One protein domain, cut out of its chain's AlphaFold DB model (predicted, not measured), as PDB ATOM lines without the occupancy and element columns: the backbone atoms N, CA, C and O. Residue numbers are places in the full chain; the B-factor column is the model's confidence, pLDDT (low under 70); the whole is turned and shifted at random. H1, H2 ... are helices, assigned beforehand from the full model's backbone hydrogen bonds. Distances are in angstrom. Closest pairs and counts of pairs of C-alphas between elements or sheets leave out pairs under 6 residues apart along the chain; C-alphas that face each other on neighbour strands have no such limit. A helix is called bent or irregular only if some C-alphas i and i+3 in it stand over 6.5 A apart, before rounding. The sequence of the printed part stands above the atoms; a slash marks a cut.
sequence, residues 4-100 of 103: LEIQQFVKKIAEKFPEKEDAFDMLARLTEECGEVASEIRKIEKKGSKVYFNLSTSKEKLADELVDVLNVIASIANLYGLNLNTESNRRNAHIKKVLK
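Overview. This is residues 4 to 100 of the 103 residues of the protein "MazG domain-containing protein" of Candidatus Parcubacteria bacterium (UniProt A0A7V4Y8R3). Two long helices, H2 and H4, lie side by side and run opposite ways, with H1 packed across H4 by residues 6 to 11. At one end of this pair the short H3 sits in the connection from H2 to H4; near the other end H5 leads away, and its residues 87 to 99 stick out free of the body. The printed part has 97 residues with five named helices, H1 to H5 in order along the chain, and no named strand: the class is all helix. The whole is loose, with a radius of gyration of the C-alphas of 16.8 A, and flat, spanning 45 by 43 by 21 A.

Arrangement. H1, residues 4 to 16, touches H4, residues 59 to 79, about perpendicular at 77 degrees. H1 touches H4 with residues 6 to 11 alone, and H4 touches H1 with residues 70 to 78 alone; their closest C-alphas, those of Gln 7 and Ala 74, are 4.9 A apart. H2, residues 23 to 44, touches H4 at a shallow tilt of 15 degrees, opposite ways; their closest C-alphas, those of Val 37 and Glu 65, are 5.5 A apart. H1 and H2 are apart. H3, residues 49 to 53, and H2 only just touch, only at the corner by their link, with 3 pairs of C-alphas within 8 A; the closest, those of Lys 43 and Lys 50, are 6.6 A apart. H5, residues 84 to 99, is close to but not clearly touching H4, at a steep tilt of 64 degrees, opposite ways; the closest C-alphas, those of Ala 77 and Leu 84, are 6.9 A apart. H1 and H5 only just touch, only at their ends, with 3 pairs of C-alphas within 8 A; the closest, those of Leu 4 and Asn 85, are 6.0 A apart. In H1, H2 and H4 every O i to N i+4 pair is within hydrogen-bond range; in H5 it is 10 of 12, and in H3 0 of 1, with 2 of 2 O i to N i+3 pairs within range.

Along the chain. H1 begins at C-alpha 4 (303.470, 159.098, 174.977) and is 18.4 A long. H2 is 31.9 A, H3 7.6 A and H4 30.5 A long, from first to last C-alpha. H5, 20.8 A long, ends at C-alpha 99 (292.166, 159.743, 195.247); it is irregular, with C-alphas 91 and 94 7.5 A apart, and has a kink of 55 degrees near residue 92.

Size, cuts and confidence. The C-alphas farthest apart, those of Phe 53 and Lys 97, are 47.6 A apart. The printed part has no cut and no long link. Residues 15 to 20 and 87 to 100 stand free; the body without them spans 45 by 24 by 21 A. The mean pLDDT of the printed part is 92.6, and residues 54 to 55 are under 70.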
ATOM      1  N   LEU A   4     302.255 159.507 175.676       94.44
ATOM      2  CA  LEU A   4     303.470 159.098 174.977       94.44
ATOM      3  C   LEU A   4     303.176 158.743 173.514       94.44
ATOM      4  O   LEU A   4     303.927 159.132 172.625       94.44
ATOM      5  N   GLU A   5     302.074 158.040 173.258       97.06
ATOM      6  CA  GLU A   5     301.629 157.697 171.904       97.06
ATOM      7  C   GLU A   5     301.293 158.954 171.086       97.06
ATOM      8  O   GLU A   5     301.677 159.027 169.921       97.06
ATOM      9  N   ILE A   6     300.667 159.971 171.695       97.69
ATOM     10  CA  ILE A   6     300.406 161.267 171.041       97.69
ATOM     11  C   ILE A   6     301.728 161.975 170.717       97.69
ATOM     12  O   ILE A   6     301.927 162.397 169.578       97.69
ATOM     13  N   GLN A   7     302.674 162.048 171.664       97.81
ATOM     14  CA  GLN A   7     304.000 162.633 171.407       97.81
ATOM     15  C   GLN A   7     304.733 161.938 170.257       97.81
ATOM     16  O   GLN A   7     305.327 162.607 169.410       97.81
ATOM     17  N   GLN A   8     304.681 160.607 170.198       97.88
ATOM     18  CA  GLN A   8     305.282 159.833 169.112       97.88
ATOM     19  C   GLN A   8     304.565 160.051 167.777       97.88
ATOM     20  O   GLN A   8     305.218 160.102 166.736       97.88
ATOM     21  N   PHE A   9     303.239 160.178 167.797       98.00
ATOM     22  CA  PHE A   9     302.432 160.435 166.611       98.00
ATOM     23  C   PHE A   9     302.781 161.785 165.978       98.00
ATOM     24  O   PHE A   9     303.180 161.819 164.812       98.00
ATOM     25  N   VAL A  10     302.736 162.878 166.746       97.12
ATOM     26  CA  VAL A  10     303.039 164.219 166.213       97.12
ATOM     27  C   VAL A  10     304.508 164.365 165.817       97.12
ATOM     28  O   VAL A  10     304.819 165.022 164.827       97.12
ATOM     29  N   LYS A  11     305.421 163.664 166.506       96.69
ATOM     30  CA  LYS A  11     306.827 163.581 166.087       96.69
ATOM     31  C   LYS A  11     306.962 162.967 164.691       96.69
ATOM     32  O   LYS A  11     307.653 163.526 163.848       96.69
ATOM     33  N   LYS A  12     306.275 161.849 164.425       97.69
ATOM     34  CA  LYS A  12     306.285 161.200 163.103       97.69
ATOM     35  C   LYS A  12     305.657 162.074 162.016       97.69
ATOM     36  O   LYS A  12     306.091 162.006 160.869       97.69
ATOM     37  N   ILE A  13     304.646 162.877 162.355       96.06
ATOM     38  CA  ILE A  13     304.084 163.875 161.434       96.06
ATOM     39  C   ILE A  13     305.155 164.900 161.066       96.06
ATOM     40  O   ILE A  13     305.404 165.078 159.880       96.06
ATOM     41  N   ALA A  14     305.832 165.496 162.050       94.31
ATOM     42  CA  ALA A  14     306.879 166.492 161.812       94.31
ATOM     43  C   ALA A  14     308.075 165.927 161.019       94.31
ATOM     44  O   ALA A  14     308.644 166.610 160.173       94.31
ATOM     45  N   GLU A  15     308.436 164.659 161.242       95.50
ATOM     46  CA  GLU A  15     309.464 163.961 160.454       95.50
ATOM     47  C   GLU A  15     309.035 163.744 158.992       95.50
ATOM     48  O   GLU A  15     309.869 163.788 158.087       95.50
ATOM     49  N   LYS A  16     307.741 163.500 158.750       97.19
ATOM     50  CA  LYS A  16     307.189 163.248 157.411       97.19
ATOM     51  C   LYS A  16     306.886 164.533 156.638       97.19
ATOM     52  O   LYS A  16     307.045 164.555 155.418       97.19
ATOM     53  N   PHE A  17     306.440 165.572 157.334       93.75
ATOM     54  CA  PHE A  17     306.048 166.869 156.793       93.75
ATOM     55  C   PHE A  17     306.846 167.959 157.521       93.75
ATOM     56  O   PHE A  17     306.332 168.590 158.443       93.75
ATOM     57  N   PRO A  18     308.132 168.131 157.170       87.31
ATOM     58  CA  PRO A  18     309.000 169.057 157.874       87.31
ATOM     59  C   PRO A  18     308.602 170.501 157.569       87.31
ATOM     60  O   PRO A  18     308.829 171.006 156.469       87.31
ATOM     61  N   GLU A  19     308.061 171.172 158.576       84.69
ATOM     62  CA  GLU A  19     307.828 172.612 158.578       84.69
ATOM     63  C   GLU A  19     308.849 173.296 159.490       84.69
ATOM     64  O   GLU A  19     309.300 172.741 160.496       84.69
ATOM     65  N   LYS A  20     309.266 174.509 159.115       83.19
ATOM     66  CA  LYS A  20     310.091 175.346 159.989       83.19
ATOM     67  C   LYS A  20     309.160 176.087 160.935       83.19
ATOM     68  O   LYS A  20     308.762 177.200 160.623       83.19
ATOM     69  N   GLU A  21     308.834 175.451 162.050       87.38
ATOM     70  CA  GLU A  21     308.119 176.089 163.153       87.38
ATOM     71  C   GLU A  21     309.083 176.374 164.299       87.38
ATOM     72  O   GLU A  21     309.829 175.489 164.737       87.38
ATOM     73  N   ASP A  22     309.061 177.606 164.792       93.00
ATOM     74  CA  ASP A  22     309.694 177.953 166.055       93.00
ATOM     75  C   ASP A  22     308.711 177.851 167.240       93.00
ATOM     76  O   ASP A  22     307.555 177.438 167.119       93.00
ATOM     77  N   ALA A  23     309.191 178.186 168.439       96.00
ATOM     78  CA  ALA A  23     308.368 178.135 169.644       96.00
ATOM     79  C   ALA A  23     307.182 179.120 169.614       96.00
ATOM     80  O   ALA A  23     306.152 178.847 170.233       96.00
ATOM     81  N   PHE A  24     307.322 180.262 168.935       96.75
ATOM     82  CA  PHE A  24     306.259 181.254 168.805       96.75
ATOM     83  C   PHE A  24     305.201 180.798 167.807       96.75
ATOM     84  O   PHE A  24     304.019 180.981 168.092       96.75
ATOM     85  N   ASP A  25     305.599 180.140 166.717       96.06
ATOM     86  CA  ASP A  25     304.666 179.526 165.766       96.06
ATOM     87  C   ASP A  25     303.799 178.462 166.461       96.06
ATOM     88  O   ASP A  25     302.568 178.503 166.393       96.06
ATOM     89  N   MET A  26     304.417 177.563 167.238       96.12
ATOM     90  CA  MET A  26     303.676 176.542 167.992       96.12
ATOM     91  C   MET A  26     302.766 177.143 169.076       96.12
ATOM     92  O   MET A  26     301.677 176.623 169.327       96.12
ATOM     93  N   LEU A  27     303.183 178.236 169.724       97.81
ATOM     94  CA  LEU A  27     302.351 178.945 170.700       97.81
ATOM     95  C   LEU A  27     301.161 179.656 170.036       97.81
ATOM     96  O   LEU A  27     300.059 179.664 170.594       97.81
ATOM     97  N   ALA A  28     301.375 180.247 168.861       97.88
ATOM     98  CA  ALA A  28     300.315 180.858 168.071       97.88
ATOM     99  C   ALA A  28     299.275 179.806 167.676       97.88
ATOM    100  O   ALA A  28     298.096 179.996 167.975       97.88
ATOM    101  N   ARG A  29     299.718 178.655 167.154       97.38
ATOM    102  CA  ARG A  29     298.829 177.535 166.824       97.38
ATOM    103  C   ARG A  29     298.072 177.026 168.048       97.38
ATOM    104  O   ARG A  29     296.862 176.887 167.998       97.38
ATOM    105  N   LEU A  30     298.730 176.866 169.201       98.44
ATOM    106  CA  LEU A  30     298.032 176.476 170.437       98.44
ATOM    107  C   LEU A  30     296.906 177.459 170.795       98.44
ATOM    108  O   LEU A  30     295.847 177.053 171.274       98.44
ATOM    109  N   THR A  31     297.140 178.754 170.582       98.56
ATOM    110  CA  THR A  31     296.150 179.804 170.852       98.56
ATOM    111  C   THR A  31     294.991 179.748 169.858       98.56
ATOM    112  O   THR A  31     293.843 179.946 170.260       98.56
ATOM    113  N   GLU A  32     295.284 179.460 168.591       98.38
ATOM    114  CA  GLU A  32     294.301 179.229 167.533       98.38
ATOM    115  C   GLU A  32     293.377 178.058 167.889       98.38
ATOM    116  O   GLU A  32     292.178 178.291 168.054       98.38
ATOM    117  N   GLU A  33     293.930 176.876 168.187       98.38
ATOM    118  CA  GLU A  33     293.145 175.684 168.559       98.38
ATOM    119  C   GLU A  33     292.277 175.927 169.809       98.38
ATOM    120  O   GLU A  33     291.108 175.541 169.890       98.38
ATOM    121  N   CYS A  34     292.807 176.653 170.802       98.62
ATOM    122  CA  CYS A  34     292.020 177.067 171.969       98.62
ATOM    123  C   CYS A  34     290.827 177.962 171.584       98.62
ATOM    124  O   CYS A  34     289.761 177.902 172.208       98.62
ATOM    125  N   GLY A  35     291.007 178.820 170.579       96.88
ATOM    126  CA  GLY A  35     289.956 179.657 170.011       96.88
ATOM    127  C   GLY A  35     288.877 178.841 169.298       96.88
ATOM    128  O   GLY A  35     287.688 179.157 169.436       96.88
ATOM    129  N   GLU A  36     289.264 177.772 168.605       95.81
ATOM    130  CA  GLU A  36     288.346 176.853 167.926       95.81
ATOM    131  C   GLU A  36     287.511 176.061 168.937       95.81
ATOM    132  O   GLU A  36     286.276 176.123 168.895       95.81
ATOM    133  N   VAL A  37     288.147 175.493 169.971       96.62
ATOM    134  CA  VAL A  37     287.454 174.886 171.125       96.62
ATOM    135  C   VAL A  37     286.442 175.865 171.731       96.62
ATOM    136  O   VAL A  37     285.273 175.525 171.955       96.62
ATOM    137  N   ALA A  38     286.850 177.114 171.977       94.44
ATOM    138  CA  ALA A  38     285.959 178.133 172.526       94.44
ATOM    139  C   ALA A  38     284.786 178.459 171.581       94.44
ATOM    140  O   ALA A  38     283.669 178.723 172.044       94.44
ATOM    141  N   SER A  39     285.016 178.447 170.266       91.31
ATOM    142  CA  SER A  39     283.975 178.627 169.254       91.31
ATOM    143  C   SER A  39     282.967 177.475 169.279       91.31
ATOM    144  O   SER A  39     281.761 177.747 169.315       91.31
ATOM    145  N   GLU A  40     283.419 176.219 169.323       92.06
ATOM    146  CA  GLU A  40     282.528 175.054 169.335       92.06
ATOM    147  C   GLU A  40     281.715 174.959 170.629       92.06
ATOM    148  O   GLU A  40     280.499 174.756 170.575       92.06
ATOM    149  N   ILE A  41     282.322 175.239 171.789       92.31
ATOM    150  CA  ILE A  41     281.586 175.328 173.060       92.31
ATOM    151  C   ILE A  41     280.499 176.405 172.975       92.31
ATOM    152  O   ILE A  41     279.352 176.154 173.339       92.31
ATOM    153  N   ARG A  42     280.803 177.602 172.452       89.88
ATOM    154  CA  ARG A  42     279.792 178.671 172.312       89.88
ATOM    155  C   ARG A  42     278.619 178.258 171.428       89.88
ATOM    156  O   ARG A  42     277.485 178.636 171.727       89.88
ATOM    157  N   LYS A  43     278.885 177.513 170.352       87.62
ATOM    158  CA  LYS A  43     277.851 176.980 169.458       87.62
ATOM    159  C   LYS A  43     276.967 175.966 170.193       87.62
ATOM    160  O   LYS A  43     275.747 176.119 170.168       87.62
ATOM    161  N   ILE A  44     277.563 174.993 170.885       89.25
ATOM    162  CA  ILE A  44     276.852 173.952 171.653       89.25
ATOM    163  C   ILE A  44     275.995 174.568 172.765       89.25
ATOM    164  O   ILE A  44     274.809 174.265 172.882       89.25
ATOM    165  N   GLU A  45     276.576 175.491 173.530       90.44
ATOM    166  CA  GLU A  45     275.918 176.185 174.641       90.44
ATOM    167  C   GLU A  45     274.897 177.234 174.178       90.44
ATOM    168  O   GLU A  45     274.242 177.866 175.006       90.44
ATOM    169  N   LYS A  46     274.777 177.454 172.861       87.12
ATOM    170  CA  LYS A  46     273.921 178.475 172.253       87.12
ATOM    171  C   LYS A  46     274.112 179.846 172.914       87.12
ATOM    172  O   LYS A  46     273.153 180.484 173.349       87.12
ATOM    173  N   LYS A  47     275.359 180.324 172.976       84.62
ATOM    174  CA  LYS A  47     275.700 181.644 173.538       84.62
ATOM    175  C   LYS A  47     276.214 182.620 172.476       84.62
ATOM    176  O   LYS A  47     277.033 182.276 171.627       84.62
ATOM    177  N   GLY A  48     275.797 183.882 172.599       80.75
ATOM    178  CA  GLY A  48     276.234 184.994 171.747       80.75
ATOM    179  C   GLY A  48     275.490 185.088 170.412       80.75
ATOM    180  O   GLY A  48     274.496 184.406 170.182       80.75
ATOM    181  N   SER A  49     275.983 185.941 169.510       79.81
ATOM    182  CA  SER A  49     275.324 186.197 168.223       79.81
ATOM    183  C   SER A  49     275.241 184.952 167.332       79.81
ATOM    184  O   SER A  49     274.295 184.831 166.564       79.81
ATOM    185  N   LYS A  50     276.161 183.983 167.482       72.12
ATOM    186  CA  LYS A  50     276.215 182.733 166.695       72.12
ATOM    187  C   LYS A  50     274.942 181.866 166.783       72.12
ATOM    188  O   LYS A  50     274.699 181.083 165.870       72.12
ATOM    189  N   VAL A  51     274.097 182.048 167.804       71.75
ATOM    190  CA  VAL A  51     272.797 181.352 167.958       71.75
ATOM    191  C   VAL A  51     271.841 181.639 166.802       71.75
ATOM    192  O   VAL A  51     271.051 180.780 166.421       71.75
ATOM    193  N   TYR A  52     271.935 182.832 166.219       76.81
ATOM    194  CA  TYR A  52     271.049 183.276 165.147       76.81
ATOM    195  C   TYR A  52     271.500 182.812 163.754       76.81
ATOM    196  O   TYR A  52     270.772 183.002 162.787       76.81
ATOM    197  N   PHE A  53     272.680 182.191 163.634       73.19
ATOM    198  CA  PHE A  53     273.288 181.843 162.341       73.19
ATOM    199  C   PHE A  53     273.029 180.397 161.887       73.19
ATOM    200  O   PHE A  53     273.633 179.959 160.915       73.19
ATOM    201  N   ASN A  54     272.145 179.654 162.570       66.00
ATOM    202  CA  ASN A  54     271.762 178.269 162.243       66.00
ATOM    203  C   ASN A  54     272.965 177.361 161.896       66.00
ATOM    204  O   ASN A  54     272.938 176.586 160.940       66.00
ATOM    205  N   LEU A  55     274.059 177.517 162.648       69.44
ATOM    206  CA  LEU A  55     275.302 176.787 162.423       69.44
ATOM    207  C   LEU A  55     275.139 175.339 162.885       69.44
ATOM    208  O   LEU A  55     274.579 175.086 163.953       69.44
ATOM    209  N   SER A  56     275.670 174.392 162.111       70.25
ATOM    210  CA  SER A  56     275.720 172.995 162.534       70.25
ATOM    211  C   SER A  56     276.606 172.863 163.774       70.25
ATOM    212  O   SER A  56     277.789 173.208 163.762       70.25
ATOM    213  N   THR A  57     276.002 172.392 164.864       70.88
ATOM    214  CA  THR A  57     276.684 172.072 166.121       70.88
ATOM    215  C   THR A  57     276.913 170.576 166.181       70.88
ATOM    216  O   THR A  57     275.984 169.809 165.932       70.88
ATOM    217  N   SER A  58     278.116 170.154 166.539       81.62
ATOM    218  CA  SER A  58     278.458 168.741 166.606       81.62
ATOM    219  C   SER A  58     279.490 168.550 167.711       81.62
ATOM    220  O   SER A  58     280.464 169.295 167.799       81.62
ATOM    221  N   LYS A  59     279.235 167.587 168.603       92.00
ATOM    222  CA  LYS A  59     280.198 167.221 169.652       92.00
ATOM    223  C   LYS A  59     281.451 166.597 169.044       92.00
ATOM    224  O   LYS A  59     282.497 166.636 169.673       92.00
ATOM    225  N   GLU A  60     281.323 166.054 167.840       94.00
ATOM    226  CA  GLU A  60     282.413 165.531 167.032       94.00
ATOM    227  C   GLU A  60     283.397 166.654 166.684       94.00
ATOM    228  O   GLU A  60     284.567 166.515 167.003       94.00
ATOM    229  N   LYS A  61     282.924 167.821 166.215       93.19
ATOM    230  CA  LYS A  61     283.809 168.982 165.983       93.19
ATOM    231  C   LYS A  61     284.537 169.434 167.242       93.19
ATOM    232  O   LYS A  61     285.735 169.644 167.215       93.19
ATOM    233  N   LEU A  62     283.827 169.539 168.369       95.56
ATOM    234  CA  LEU A  62     284.479 169.864 169.640       95.56
ATOM    235  C   LEU A  62     285.546 168.821 170.015       95.56
ATOM    236  O   LEU A  62     286.565 169.181 170.595       95.56
ATOM    237  N   ALA A  63     285.302 167.539 169.740       97.19
ATOM    238  CA  ALA A  63     286.280 166.490 169.997       97.19
ATOM    239  C   ALA A  63     287.516 166.640 169.101       97.19
ATOM    240  O   ALA A  63     288.620 166.477 169.617       97.19
ATOM    241  N   ASP A  64     287.332 166.988 167.827       96.75
ATOM    242  CA  ASP A  64     288.426 167.263 166.890       96.75
ATOM    243  C   ASP A  64     289.301 168.419 167.412       96.75
ATOM    244  O   ASP A  64     290.480 168.193 167.685       96.75
ATOM    245  N   GLU A  65     288.710 169.575 167.754       97.88
ATOM    246  CA  GLU A  65     289.495 170.728 168.246       97.88
ATOM    247  C   GLU A  65     290.224 170.428 169.570       97.88
ATOM    248  O   GLU A  65     291.327 170.906 169.841       97.88
ATOM    249  N   LEU A  66     289.623 169.610 170.443       98.38
ATOM    250  CA  LEU A  66     290.282 169.170 171.677       98.38
ATOM    251  C   LEU A  66     291.494 168.275 171.388       98.38
ATOM    252  O   LEU A  66     292.484 168.333 172.125       98.38
ATOM    253  N   VAL A  67     291.423 167.434 170.355       97.94
ATOM    254  CA  VAL A  67     292.561 166.619 169.916       97.94
ATOM    255  C   VAL A  67     293.640 167.499 169.289       97.94
ATOM    256  O   VAL A  67     294.817 167.264 169.568       97.94
ATOM    257  N   ASP A  68     293.277 168.537 168.544       98.25
ATOM    258  CA  ASP A  68     294.255 169.452 167.953       98.25
ATOM    259  C   ASP A  68     295.017 170.243 169.021       98.25
ATOM    260  O   ASP A  68     296.253 170.249 169.016       98.25
ATOM    261  N   VAL A  69     294.338 170.717 170.073       98.62
ATOM    262  CA  VAL A  69     295.013 171.256 171.271       98.62
ATOM    263  C   VAL A  69     296.016 170.252 171.861       98.62
ATOM    264  O   VAL A  69     297.155 170.614 172.178       98.62
ATOM    265  N   LEU A  70     295.631 168.978 172.011       98.25
ATOM    266  CA  LEU A  70     296.526 167.942 172.544       98.25
ATOM    267  C   LEU A  70     297.739 167.698 171.635       98.25
ATOM    268  O   LEU A  70     298.852 167.519 172.139       98.25
ATOM    269  N   ASN A  71     297.546 167.720 170.317       98.00
ATOM    270  CA  ASN A  71     298.611 167.540 169.334       98.00
ATOM    271  C   ASN A  71     299.630 168.686 169.389       98.00
ATOM    272  O   ASN A  71     300.844 168.439 169.358       98.00
ATOM    273  N   VAL A  72     299.173 169.932 169.537       98.00
ATOM    274  CA  VAL A  72     300.075 171.086 169.656       98.00
ATOM    275  C   VAL A  72     300.841 171.054 170.982       98.00
ATOM    276  O   VAL A  72     302.057 171.240 170.987       98.00
ATOM    277  N   ILE A  73     300.188 170.709 172.100       98.31
ATOM    278  CA  ILE A  73     300.868 170.522 173.398       98.31
ATOM    279  C   ILE A  73     301.963 169.450 173.297       98.31
ATOM    280  O   ILE A  73     303.074 169.638 173.798       98.31
ATOM    281  N   ALA A  74     301.673 168.329 172.635       98.06
ATOM    282  CA  ALA A  74     302.644 167.264 172.414       98.06
ATOM    283  C   ALA A  74     303.815 167.707 171.519       98.06
ATOM    284  O   ALA A  74     304.961 167.330 171.776       98.06
ATOM    285  N   SER A  75     303.550 168.547 170.515       97.19
ATOM    286  CA  SER A  75     304.577 169.122 169.637       97.19
ATOM    287  C   SER A  75     305.504 170.072 170.399       97.19
ATOM    288  O   SER A  75     306.724 169.933 170.315       97.19
ATOM    289  N   ILE A  76     304.946 170.940 171.248       97.75
ATOM    290  CA  ILE A  76     305.714 171.813 172.150       97.75
ATOM    291  C   ILE A  76     306.563 170.977 173.118       97.75
ATOM    292  O   ILE A  76     307.744 171.257 173.319       97.75
ATOM    293  N   ALA A  77     306.002 169.913 173.697       97.81
ATOM    294  CA  ALA A  77     306.762 169.022 174.571       97.81
ATOM    295  C   ALA A  77     307.959 168.392 173.842       97.81
ATOM    296  O   ALA A  77     309.058 168.346 174.395       97.81
ATOM    297  N   ASN A  78     307.772 167.967 172.589       97.12
ATOM    298  CA  ASN A  78     308.852 167.440 171.759       97.12
ATOM    299  C   ASN A  78     309.922 168.501 171.454       97.12
ATOM    300  O   ASN A  78     311.107 168.187 171.560       97.12
ATOM    301  N   LEU A  79     309.524 169.742 171.143       96.44
ATOM    302  CA  LEU A  79     310.439 170.864 170.892       96.44
ATOM    303  C   LEU A  79     311.383 171.113 172.080       96.44
ATOM    304  O   LEU A  79     312.571 171.367 171.889       96.44
ATOM    305  N   TYR A  80     310.870 170.995 173.307       97.25
ATOM    306  CA  TYR A  80     311.631 171.226 174.540       97.25
ATOM    307  C   TYR A  80     312.208 169.955 175.185       97.25
ATOM    308  O   TYR A  80     312.786 170.029 176.270       97.25
ATOM    309  N   GLY A  81     312.068 168.783 174.557       96.94
ATOM    310  CA  GLY A  81     312.592 167.522 175.094       96.94
ATOM    311  C   GLY A  81     311.894 167.040 176.374       96.94
ATOM    312  O   GLY A  81     312.508 166.368 177.203       96.94
ATOM    313  N   LEU A  82     310.617 167.381 176.555       97.62
ATOM    314  CA  LEU A  82     309.813 167.001 177.716       97.62
ATOM    315  C   LEU A  82     309.075 165.678 177.470       97.62
ATOM    316  O   LEU A  82     308.504 165.458 176.403       97.62
ATOM    317  N   ASN A  83     309.021 164.809 178.482       97.44
ATOM    318  CA  ASN A  83     308.201 163.593 178.455       97.44
ATOM    319  C   ASN A  83     306.894 163.835 179.220       97.44
ATOM    320  O   ASN A  83     306.881 163.832 180.453       97.44
ATOM    321  N   LEU A  84     305.785 164.022 178.502       96.69
ATOM    322  CA  LEU A  84     304.492 164.362 179.101       96.69
ATOM    323  C   LEU A  84     303.967 163.273 180.034       96.69
ATOM    324  O   LEU A  84     303.301 163.592 181.015       96.69
ATOM    325  N   ASN A  85     304.272 162.000 179.772       95.06
ATOM    326  CA  ASN A  85     303.827 160.915 180.641       95.06
ATOM    327  C   ASN A  85     304.567 160.955 181.990       95.06
ATOM    328  O   ASN A  85     303.940 160.915 183.050       95.06
ATOM    329  N   THR A  86     305.894 161.120 181.958       95.69
ATOM    330  CA  THR A  86     306.718 161.300 183.162       95.69
ATOM    331  C   THR A  86     306.300 162.546 183.939       95.69
ATOM    332  O   THR A  86     306.078 162.466 185.150       95.69
ATOM    333  N   GLU A  87     306.129 163.684 183.262       96.06
ATOM    334  CA  GLU A  87     305.757 164.944 183.913       96.06
ATOM    335  C   GLU A  87     304.332 164.922 184.478       96.06
ATOM    336  O   GLU A  87     304.107 165.406 185.589       96.06
ATOM    337  N   SER A  88     303.378 164.303 183.775       94.69
ATOM    338  CA  SER A  88     302.013 164.106 184.273       94.69
ATOM    339  C   SER A  88     302.004 163.235 185.528       94.69
ATOM    340  O   SER A  88     301.399 163.609 186.535       94.69
ATOM    341  N   ASN A  89     302.737 162.117 185.523       92.50
ATOM    342  CA  ASN A  89     302.857 161.253 186.696       92.50
ATOM    343  C   ASN A  89     303.490 161.992 187.879       92.50
ATOM    344  O   ASN A  89     302.944 161.961 188.983       92.50
ATOM    345  N   ARG A  90     304.584 162.728 187.647       94.69
ATOM    346  CA  ARG A  90     305.255 163.529 188.680       94.69
ATOM    347  C   ARG A  90     304.329 164.594 189.272       94.69
ATOM    348  O   ARG A  90     304.267 164.736 190.491       94.69
ATOM    349  N   ARG A  91     303.600 165.339 188.432       93.69
ATOM    350  CA  ARG A  91     302.682 166.408 188.866       93.69
ATOM    351  C   ARG A  91     301.477 165.865 189.631       93.69
ATOM    352  O   ARG A  91     301.050 166.486 190.602       93.69
ATOM    353  N   ASN A  92     300.947 164.720 189.206       94.50
ATOM    354  CA  ASN A  92     299.706 164.161 189.736       94.50
ATOM    355  C   ASN A  92     299.914 163.142 190.866       94.50
ATOM    356  O   ASN A  92     298.930 162.729 191.473       94.50
ATOM    357  N   ALA A  93     301.155 162.772 191.206       92.75
ATOM    358  CA  ALA A  93     301.463 161.756 192.219       92.75
ATOM    359  C   ALA A  93     300.746 161.982 193.564       92.75
ATOM    360  O   ALA A  93     300.160 161.058 194.130       92.75
ATOM    361  N   HIS A  94     300.739 163.221 194.069       91.06
ATOM    362  CA  HIS A  94     300.055 163.537 195.326       91.06
ATOM    363  C   HIS A  94     298.532 163.366 195.214       91.06
ATOM    364  O   HIS A  94     297.905 162.799 196.105       91.06
ATOM    365  N   ILE A  95     297.948 163.807 194.097       93.38
ATOM    366  CA  ILE A  95     296.506 163.715 193.847       93.38
ATOM    367  C   ILE A  95     296.088 162.252 193.671       93.38
ATOM    368  O   ILE A  95     295.118 161.833 194.294       93.38
ATOM    369  N   LYS A  96     296.848 161.446 192.914       92.94
ATOM    370  CA  LYS A  96     296.607 159.999 192.769       92.94
ATOM    371  C   LYS A  96     296.565 159.301 194.129       92.94
ATOM    372  O   LYS A  96     295.645 158.531 194.391       92.94
ATOM    373  N   LYS A  97     297.491 159.648 195.032       92.38
ATOM    374  CA  LYS A  97     297.516 159.122 196.405       92.38
ATOM    375  C   LYS A  97     296.268 159.507 197.204       92.38
ATOM    376  O   LYS A  97     295.706 158.655 197.887       92.38
ATOM    377  N   VAL A  98     295.834 160.767 197.128       95.19
ATOM    378  CA  VAL A  98     294.612 161.241 197.809       95.19
ATOM    379  C   VAL A  98     293.367 160.540 197.259       95.19
ATOM    380  O   VAL A  98     292.503 160.129 198.030       95.19
ATOM    381  N   LEU A  99     293.296 160.365 195.938       95.25
ATOM    382  CA  LEU A  99     292.166 159.743 195.247       95.25
ATOM    383  C   LEU A  99     292.192 158.206 195.263       95.25
ATOM    384  O   LEU A  99     291.224 157.598 194.821       95.25
ATOM    385  N   LYS A 100     293.260 157.583 195.784       94.38
ATOM    386  CA  LYS A 100     293.476 156.122 195.777       94.38
ATOM    387  C   LYS A 100     293.408 155.518 194.367       94.38
ATOM    388  O   LYS A 100     292.818 154.462 194.167       94.38
TER     389      LYS A 100